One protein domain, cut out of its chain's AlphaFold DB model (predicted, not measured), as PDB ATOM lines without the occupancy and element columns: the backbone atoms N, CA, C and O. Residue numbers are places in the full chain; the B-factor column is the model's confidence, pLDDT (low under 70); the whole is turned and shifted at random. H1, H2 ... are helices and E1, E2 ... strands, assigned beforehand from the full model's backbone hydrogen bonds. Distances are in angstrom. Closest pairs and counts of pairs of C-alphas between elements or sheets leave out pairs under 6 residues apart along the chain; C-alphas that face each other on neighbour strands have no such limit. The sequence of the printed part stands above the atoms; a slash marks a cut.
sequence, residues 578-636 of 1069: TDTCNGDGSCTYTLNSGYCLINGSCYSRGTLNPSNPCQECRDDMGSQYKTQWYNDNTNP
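What this domain is: This is residues 578 to 636 of the 1069 residues of the protein "Thioredoxin domain-containing protein" of Planctomycetes bacterium GWF2_41_51 (UniProt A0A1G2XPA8). A hairpin, E1 and E2, makes a long arm on a small body of a second hairpin, E3 and E4, short helix H1, strand E5 and loops; residues 581 to 586 stick out. The 59 printed residues run E1 E2 E3 E4 E5 H1, mostly strand, with 27 in named elements. The whole is only just loose, close to extended: radius of gyration of the C-alphas 15.4 A, spans 53 by 21 by 17 A.

How they stand to each other: Start at E1, residues 578 to 581, and E2, residues 587 to 591, an antiparallel hairpin; N 578 and O 590, 3.0 A, are within hydrogen-bond range. In the antiparallel hairpin of E3, residues 595 to 598, and E4, residues 601 to 604, find N 596 and O 603, 2.7 A, within range. E5, residues 612 to 616, pairs with no named strand. At H1, residues 623 to 627, 0 of 1 O i to N i+4 and 1 of 2 O i to N i+3 pairs are within range; C-alphas 598 and 627, closest of E3 and H1, are 4.3 A apart.

Where its parts are: Find C-alpha 578, where E1 begins, at (44.440, 0.869, -13.995), and C-alpha 627, where H1 ends, at (53.250, -15.039, -20.185). E2 runs 15.1 A.

The domain as a whole: The printed part has no cut; 18 residues, among them 621 to 625, have pLDDT under 70.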
ATOM      1  N   THR A 578      45.358  -0.172 -14.512       75.38
ATOM      2  CA  THR A 578      44.440   0.869 -13.995       75.38
ATOM      3  C   THR A 578      45.162   2.218 -13.835       75.38
ATOM      4  O   THR A 578      46.177   2.247 -13.132       75.38
ATOM      5  N   ASP A 579      44.593   3.313 -14.388       73.81
ATOM      6  CA  ASP A 579      45.240   4.630 -14.610       73.81
ATOM      7  C   ASP A 579      44.458   5.820 -13.979       73.81
ATOM      8  O   ASP A 579      43.245   5.910 -14.160       73.81
ATOM      9  N   THR A 580      45.108   6.780 -13.285       70.44
ATOM     10  CA  THR A 580      44.400   7.877 -12.548       70.44
ATOM     11  C   THR A 580      45.028   9.288 -12.699       70.44
ATOM     12  O   THR A 580      46.248   9.406 -12.579       70.44
ATOM     13  N   CYS A 581      44.203  10.350 -12.896       64.31
ATOM     14  CA  CYS A 581      44.574  11.796 -12.943       64.31
ATOM     15  C   CYS A 581      44.365  12.522 -11.590       64.31
ATOM     16  O   CYS A 581      43.321  12.345 -10.962       64.31
ATOM     17  N   ASN A 582      45.289  13.407 -11.183       60.84
ATOM     18  CA  ASN A 582      45.333  13.948  -9.807       60.84
ATOM     19  C   ASN A 582      44.844  15.404  -9.584       60.84
ATOM     20  O   ASN A 582      44.912  15.891  -8.459       60.84
ATOM     21  N   GLY A 583      44.335  16.117 -10.595       59.16
ATOM     22  CA  GLY A 583      43.773  17.476 -10.423       59.16
ATOM     23  C   GLY A 583      44.791  18.634 -10.465       59.16
ATOM     24  O   GLY A 583      44.388  19.792 -10.509       59.16
ATOM     25  N   ASP A 584      46.090  18.335 -10.516       56.94
ATOM     26  CA  ASP A 584      47.208  19.291 -10.533       56.94
ATOM     27  C   ASP A 584      48.169  19.127 -11.730       56.94
ATOM     28  O   ASP A 584      49.112  19.908 -11.868       56.94
ATOM     29  N   GLY A 585      47.940  18.121 -12.587       63.84
ATOM     30  CA  GLY A 585      48.804  17.788 -13.726       63.84
ATOM     31  C   GLY A 585      49.634  16.483 -13.658       63.84
ATOM     32  O   GLY A 585      50.626  16.418 -14.379       63.84
ATOM     33  N   SER A 586      49.305  15.452 -12.848       61.53
ATOM     34  CA  SER A 586      50.103  14.187 -12.689       61.53
ATOM     35  C   SER A 586      49.324  12.820 -12.752       61.53
ATOM     36  O   SER A 586      48.098  12.853 -12.619       61.53
ATOM     37  N   CYS A 587      50.016  11.641 -12.935       72.12
ATOM     38  CA  CYS A 587      49.488  10.270 -13.314       72.12
ATOM     39  C   CYS A 587      50.094   8.989 -12.600       72.12
ATOM     40  O   CYS A 587      51.255   9.050 -12.202       72.12
ATOM     41  N   THR A 588      49.396   7.808 -12.522       68.38
ATOM     42  CA  THR A 588      49.869   6.473 -11.941       68.38
ATOM     43  C   THR A 588      49.232   5.171 -12.576       68.38
ATOM     44  O   THR A 588      48.057   5.288 -12.907       68.38
ATOM     45  N   TYR A 589      49.906   3.968 -12.660       75.56
ATOM     46  CA  TYR A 589      49.469   2.686 -13.366       75.56
ATOM     47  C   TYR A 589      49.706   1.295 -12.639       75.56
ATOM     48  O   TYR A 589      50.728   1.142 -11.968       75.56
ATOM     49  N   THR A 590      48.847   0.237 -12.747       70.94
ATOM     50  CA  THR A 590      49.003  -1.131 -12.089       70.94
ATOM     51  C   THR A 590      48.274  -2.334 -12.776       70.94
ATOM     52  O   THR A 590      47.103  -2.173 -13.089       70.94
ATOM     53  N   LEU A 591      48.895  -3.541 -12.929       76.00
ATOM     54  CA  LEU A 591      48.348  -4.769 -13.606       76.00
ATOM     55  C   LEU A 591      47.282  -5.555 -12.796       76.00
ATOM     56  O   LEU A 591      47.506  -5.917 -11.639       76.00
ATOM     57  N   ASN A 592      46.178  -5.923 -13.450       75.19
ATOM     58  CA  ASN A 592      44.987  -6.548 -12.864       75.19
ATOM     59  C   ASN A 592      45.032  -8.101 -12.821       75.19
ATOM     60  O   ASN A 592      45.605  -8.757 -13.690       75.19
ATOM     61  N   SER A 593      44.392  -8.716 -11.814       72.94
ATOM     62  CA  SER A 593      44.239 -10.184 -11.679       72.94
ATOM     63  C   SER A 593      43.227 -10.757 -12.687       72.94
ATOM     64  O   SER A 593      42.221 -10.109 -12.954       72.94
ATOM     65  N   GLY A 594      43.440 -11.986 -13.187       75.75
ATOM     66  CA  GLY A 594      42.570 -12.635 -14.188       75.75
ATOM     67  C   GLY A 594      43.025 -12.475 -15.645       75.75
ATOM     68  O   GLY A 594      42.311 -12.890 -16.559       75.75
ATOM     69  N   TYR A 595      44.212 -11.899 -15.856       79.12
ATOM     70  CA  TYR A 595      44.809 -11.663 -17.168       79.12
ATOM     71  C   TYR A 595      46.231 -12.248 -17.252       79.12
ATOM     72  O   TYR A 595      47.013 -12.158 -16.300       79.12
ATOM     73  N   CYS A 596      46.573 -12.828 -18.404       81.88
ATOM     74  CA  CYS A 596      47.931 -13.118 -18.858       81.88
ATOM     75  C   CYS A 596      48.452 -11.927 -19.686       81.88
ATOM     76  O   CYS A 596      47.704 -11.351 -20.473       81.88
ATOM     77  N   LEU A 597      49.737 -11.588 -19.567       80.69
ATOM     78  CA  LEU A 597      50.432 -10.655 -20.459       80.69
ATOM     79  C   LEU A 597      51.388 -11.462 -21.347       80.69
ATOM     80  O   LEU A 597      52.536 -11.711 -20.978       80.69
ATOM     81  N   ILE A 598      50.903 -11.920 -22.501       80.69
ATOM     82  CA  ILE A 598      51.642 -12.796 -23.423       80.69
ATOM     83  C   ILE A 598      52.130 -11.935 -24.589       80.69
ATOM     84  O   ILE A 598      51.327 -11.306 -25.275       80.69
ATOM     85  N   ASN A 599      53.449 -11.863 -24.797       77.31
ATOM     86  CA  ASN A 599      54.082 -11.060 -25.858       77.31
ATOM     87  C   ASN A 599      53.610  -9.588 -25.916       77.31
ATOM     88  O   ASN A 599      53.437  -9.024 -26.993       77.31
ATOM     89  N   GLY A 600      53.393  -8.961 -24.754       71.44
ATOM     90  CA  GLY A 600      52.995  -7.549 -24.651       71.44
ATOM     91  C   GLY A 600      51.504  -7.270 -24.866       71.44
ATOM     92  O   GLY A 600      51.106  -6.113 -24.813       71.44
ATOM     93  N   SER A 601      50.681  -8.306 -25.062       79.19
ATOM     94  CA  SER A 601      49.222  -8.201 -25.189       79.19
ATOM     95  C   SER A 601      48.513  -8.870 -24.009       79.19
ATOM     96  O   SER A 601      48.959  -9.903 -23.501       79.19
ATOM     97  N   CYS A 602      47.418  -8.264 -23.552       81.12
ATOM     98  CA  CYS A 602      46.622  -8.780 -22.441       81.12
ATOM     99  C   CYS A 602      45.611  -9.824 -22.948       81.12
ATOM    100  O   CYS A 602      44.818  -9.525 -23.838       81.12
ATOM    101  N   TYR A 603      45.582 -11.007 -22.337       83.38
ATOM    102  CA  TYR A 603      44.590 -12.056 -22.600       83.38
ATOM    103  C   TYR A 603      43.908 -12.451 -21.293       83.38
ATOM    104  O   TYR A 603      44.583 -12.676 -20.294       83.38
ATOM    105  N   SER A 604      42.582 -12.543 -21.263       84.25
ATOM    106  CA  SER A 604      41.852 -13.032 -20.085       84.25
ATOM    107  C   SER A 604      42.078 -14.534 -19.862       84.25
ATOM    108  O   SER A 604      42.304 -15.276 -20.822       84.25
ATOM    109  N   ARG A 605      41.979 -15.012 -18.614       82.69
ATOM    110  CA  ARG A 605      41.985 -16.458 -18.304       82.69
ATOM    111  C   ARG A 605      40.960 -17.209 -19.164       82.69
ATOM    112  O   ARG A 605      39.816 -16.773 -19.254       82.69
ATOM    113  N   GLY A 606      41.362 -18.333 -19.756       74.38
ATOM    114  CA  GLY A 606      40.527 -19.169 -20.629       74.38
ATOM    115  C   GLY A 606      40.447 -18.695 -22.083       74.38
ATOM    116  O   GLY A 606      39.746 -19.301 -22.885       74.38
ATOM    117  N   THR A 607      41.151 -17.619 -22.454       83.25
ATOM    118  CA  THR A 607      41.243 -17.220 -23.868       83.25
ATOM    119  C   THR A 607      41.991 -18.297 -24.644       83.25
ATOM    120  O   THR A 607      43.059 -18.706 -24.198       83.25
ATOM    121  N   LEU A 608      41.458 -18.735 -25.786       79.00
ATOM    122  CA  LEU A 608      42.122 -19.701 -26.664       79.00
ATOM    123  C   LEU A 608      43.222 -19.028 -27.488       79.00
ATOM    124  O   LEU A 608      43.118 -17.846 -27.818       79.00
ATOM    125  N   ASN A 609      44.268 -19.774 -27.842       76.94
ATOM    126  CA  ASN A 609      45.299 -19.283 -28.747       76.94
ATOM    127  C   ASN A 609      44.683 -19.086 -30.148       76.94
ATOM    128  O   ASN A 609      44.257 -20.067 -30.761       76.94
ATOM    129  N   PRO A 610      44.686 -17.860 -30.703       70.38
ATOM    130  CA  PRO A 610      44.110 -17.583 -32.020       70.38
ATOM    131  C   PRO A 610      44.742 -18.386 -33.166       70.38
ATOM    132  O   PRO A 610      44.116 -18.565 -34.203       70.38
ATOM    133  N   SER A 611      45.985 -18.851 -32.999       69.62
ATOM    134  CA  SER A 611      46.703 -19.652 -34.002       69.62
ATOM    135  C   SER A 611      46.594 -21.163 -33.779       69.62
ATOM    136  O   SER A 611      46.987 -21.925 -34.658       69.62
ATOM    137  N   ASN A 612      46.112 -21.609 -32.615       70.31
ATOM    138  CA  ASN A 612      45.845 -23.019 -32.327       70.31
ATOM    139  C   ASN A 612      44.789 -23.139 -31.209       70.31
ATOM    140  O   ASN A 612      45.144 -23.102 -30.029       70.31
ATOM    141  N   PRO A 613      43.501 -23.306 -31.547       70.62
ATOM    142  CA  PRO A 613      42.423 -23.329 -30.561       70.62
ATOM    143  C   PRO A 613      42.423 -24.566 -29.644       70.62
ATOM    144  O   PRO A 613      41.712 -24.565 -28.638       70.62
ATOM    145  N   CYS A 614      43.273 -25.573 -29.888       71.56
ATOM    146  CA  CYS A 614      43.563 -26.618 -28.899       71.56
ATOM    147  C   CYS A 614      44.566 -26.121 -27.805       71.56
ATOM    148  O   CYS A 614      45.212 -26.936 -27.143       71.56
ATOM    149  N   GLN A 615      44.749 -24.798 -27.612       81.38
ATOM    150  CA  GLN A 615      45.568 -24.170 -26.553       81.38
ATOM    151  C   GLN A 615      44.873 -22.947 -25.898       81.38
ATOM    152  O   GLN A 615      44.083 -22.283 -26.561       81.38
ATOM    153  N   GLU A 616      45.203 -22.576 -24.646       84.44
ATOM    154  CA  GLU A 616      44.561 -21.480 -23.875       84.44
ATOM    155  C   GLU A 616      45.468 -20.710 -22.864       84.44
ATOM    156  O   GLU A 616      46.570 -21.154 -22.533       84.44
ATOM    157  N   CYS A 617      45.026 -19.537 -22.365       83.38
ATOM    158  CA  CYS A 617      45.685 -18.731 -21.305       83.38
ATOM    159  C   CYS A 617      45.228 -19.141 -19.894       83.38
ATOM    160  O   CYS A 617      44.032 -19.192 -19.598       83.38
ATOM    161  N   ARG A 618      46.184 -19.349 -18.977       81.06
ATOM    162  CA  ARG A 618      45.933 -19.736 -17.575       81.06
ATOM    163  C   ARG A 618      46.827 -18.944 -16.608       81.06
ATOM    164  O   ARG A 618      48.019 -19.218 -16.502       81.06
ATOM    165  N   ASP A 619      46.272 -17.986 -15.852       76.44
ATOM    166  CA  ASP A 619      47.020 -17.192 -14.848       76.44
ATOM    167  C   ASP A 619      47.022 -17.803 -13.427       76.44
ATOM    168  O   ASP A 619      47.594 -17.216 -12.503       76.44
ATOM    169  N   ASP A 620      46.422 -18.985 -13.244       76.19
ATOM    170  CA  ASP A 620      46.321 -19.721 -11.973       76.19
ATOM    171  C   ASP A 620      47.339 -20.854 -11.787       76.19
ATOM    172  O   ASP A 620      47.516 -21.327 -10.665       76.19
ATOM    173  N   MET A 621      48.054 -21.264 -12.835       68.00
ATOM    174  CA  MET A 621      48.975 -22.412 -12.779       68.00
ATOM    175  C   MET A 621      50.430 -22.051 -12.406       68.00
ATOM    176  O   MET A 621      51.322 -22.898 -12.461       68.00
ATOM    177  N   GLY A 622      50.694 -20.803 -11.997       63.38
ATOM    178  CA  GLY A 622      52.017 -20.299 -11.585       63.38
ATOM    179  C   GLY A 622      52.523 -19.127 -12.440       63.38
ATOM    180  O   GLY A 622      51.993 -18.847 -13.510       63.38
ATOM    181  N   SER A 623      53.558 -18.414 -11.978       60.38
ATOM    182  CA  SER A 623      54.026 -17.158 -12.604       60.38
ATOM    183  C   SER A 623      54.504 -17.307 -14.055       60.38
ATOM    184  O   SER A 623      54.352 -16.367 -14.827       60.38
ATOM    185  N   GLN A 624      55.016 -18.480 -14.441       60.22
ATOM    186  CA  GLN A 624      55.473 -18.775 -15.807       60.22
ATOM    187  C   GLN A 624      54.340 -18.894 -16.843       60.22
ATOM    188  O   GLN A 624      54.596 -18.773 -18.033       60.22
ATOM    189  N   TYR A 625      53.092 -19.116 -16.416       63.47
ATOM    190  CA  TYR A 625      51.933 -19.267 -17.312       63.47
ATOM    191  C   TYR A 625      51.166 -17.957 -17.522       63.47
ATOM    192  O   TYR A 625      50.300 -17.869 -18.384       63.47
ATOM    193  N   LYS A 626      51.559 -16.888 -16.812       70.69
ATOM    194  CA  LYS A 626      51.045 -15.532 -17.048       70.69
ATOM    195  C   LYS A 626      51.604 -14.894 -18.324       70.69
ATOM    196  O   LYS A 626      51.186 -13.793 -18.660       70.69
ATOM    197  N   THR A 627      52.532 -15.566 -19.014       74.44
ATOM    198  CA  THR A 627      53.250 -15.039 -20.185       74.44
ATOM    199  C   THR A 627      53.366 -16.027 -21.371       74.44
ATOM    200  O   THR A 627      54.108 -15.717 -22.297       74.44
ATOM    201  N   GLN A 628      52.672 -17.187 -21.392       80.50
ATOM    202  CA  GLN A 628      52.678 -18.183 -22.505       80.50
ATOM    203  C   GLN A 628      51.388 -19.052 -22.581       80.50
ATOM    204  O   GLN A 628      50.646 -19.095 -21.603       80.50
ATOM    205  N   TRP A 629      51.135 -19.753 -23.707       83.88
ATOM    206  CA  TRP A 629      49.939 -20.601 -23.973       83.88
ATOM    207  C   TRP A 629      50.045 -22.052 -23.433       83.88
ATOM    208  O   TRP A 629      51.143 -22.602 -23.357       83.88
ATOM    209  N   TYR A 630      48.912 -22.691 -23.103       81.12
ATOM    210  CA  TYR A 630      48.795 -24.048 -22.522       81.12
ATOM    211  C   TYR A 630      47.968 -25.009 -23.409       81.12
ATOM    212  O   TYR A 630      46.926 -24.593 -23.885       81.12
ATOM    213  N   ASN A 631      48.370 -26.275 -23.615       77.50
ATOM    214  CA  ASN A 631      47.645 -27.244 -24.475       77.50
ATOM    215  C   ASN A 631      46.411 -27.863 -23.785       77.50
ATOM    216  O   ASN A 631      46.542 -28.420 -22.693       77.50
ATOM    217  N   ASP A 632      45.261 -27.883 -24.464       69.31
ATOM    218  CA  ASP A 632      44.008 -28.482 -23.988       69.31
ATOM    219  C   ASP A 632      43.389 -29.441 -25.031       69.31
ATOM    220  O   ASP A 632      42.967 -29.031 -26.110       69.31
ATOM    221  N   ASN A 633      43.315 -30.734 -24.688       63.69
ATOM    222  CA  ASN A 633      42.736 -31.799 -25.524       63.69
ATOM    223  C   ASN A 633      41.236 -32.033 -25.269       63.69
ATOM    224  O   ASN A 633      40.654 -32.951 -25.841       63.69
ATOM    225  N   THR A 634      40.619 -31.266 -24.371       61.88
ATOM    226  CA  THR A 634      39.197 -31.399 -24.018       61.88
ATOM    227  C   THR A 634      38.313 -30.359 -24.696       61.88
ATOM    228  O   THR A 634      37.096 -30.368 -24.518       61.88
ATOM    229  N   ASN A 635      38.919 -29.488 -25.502       60.28
ATOM    230  CA  ASN A 635      38.237 -28.392 -26.156       60.28
ATOM    231  C   ASN A 635      37.567 -28.867 -27.466       60.28
ATOM    232  O   ASN A 635      38.277 -29.305 -28.371       60.28
ATOM    233  N   PRO A 636      36.232 -28.759 -27.623       55.22
ATOM    234  CA  PRO A 636      35.543 -29.057 -28.886       55.22
ATOM    235  C   PRO A 636      35.782 -27.985 -29.972       55.22
ATOM    236  O   PRO A 636      35.148 -28.005 -31.019       55.22
TER     237      PRO A 636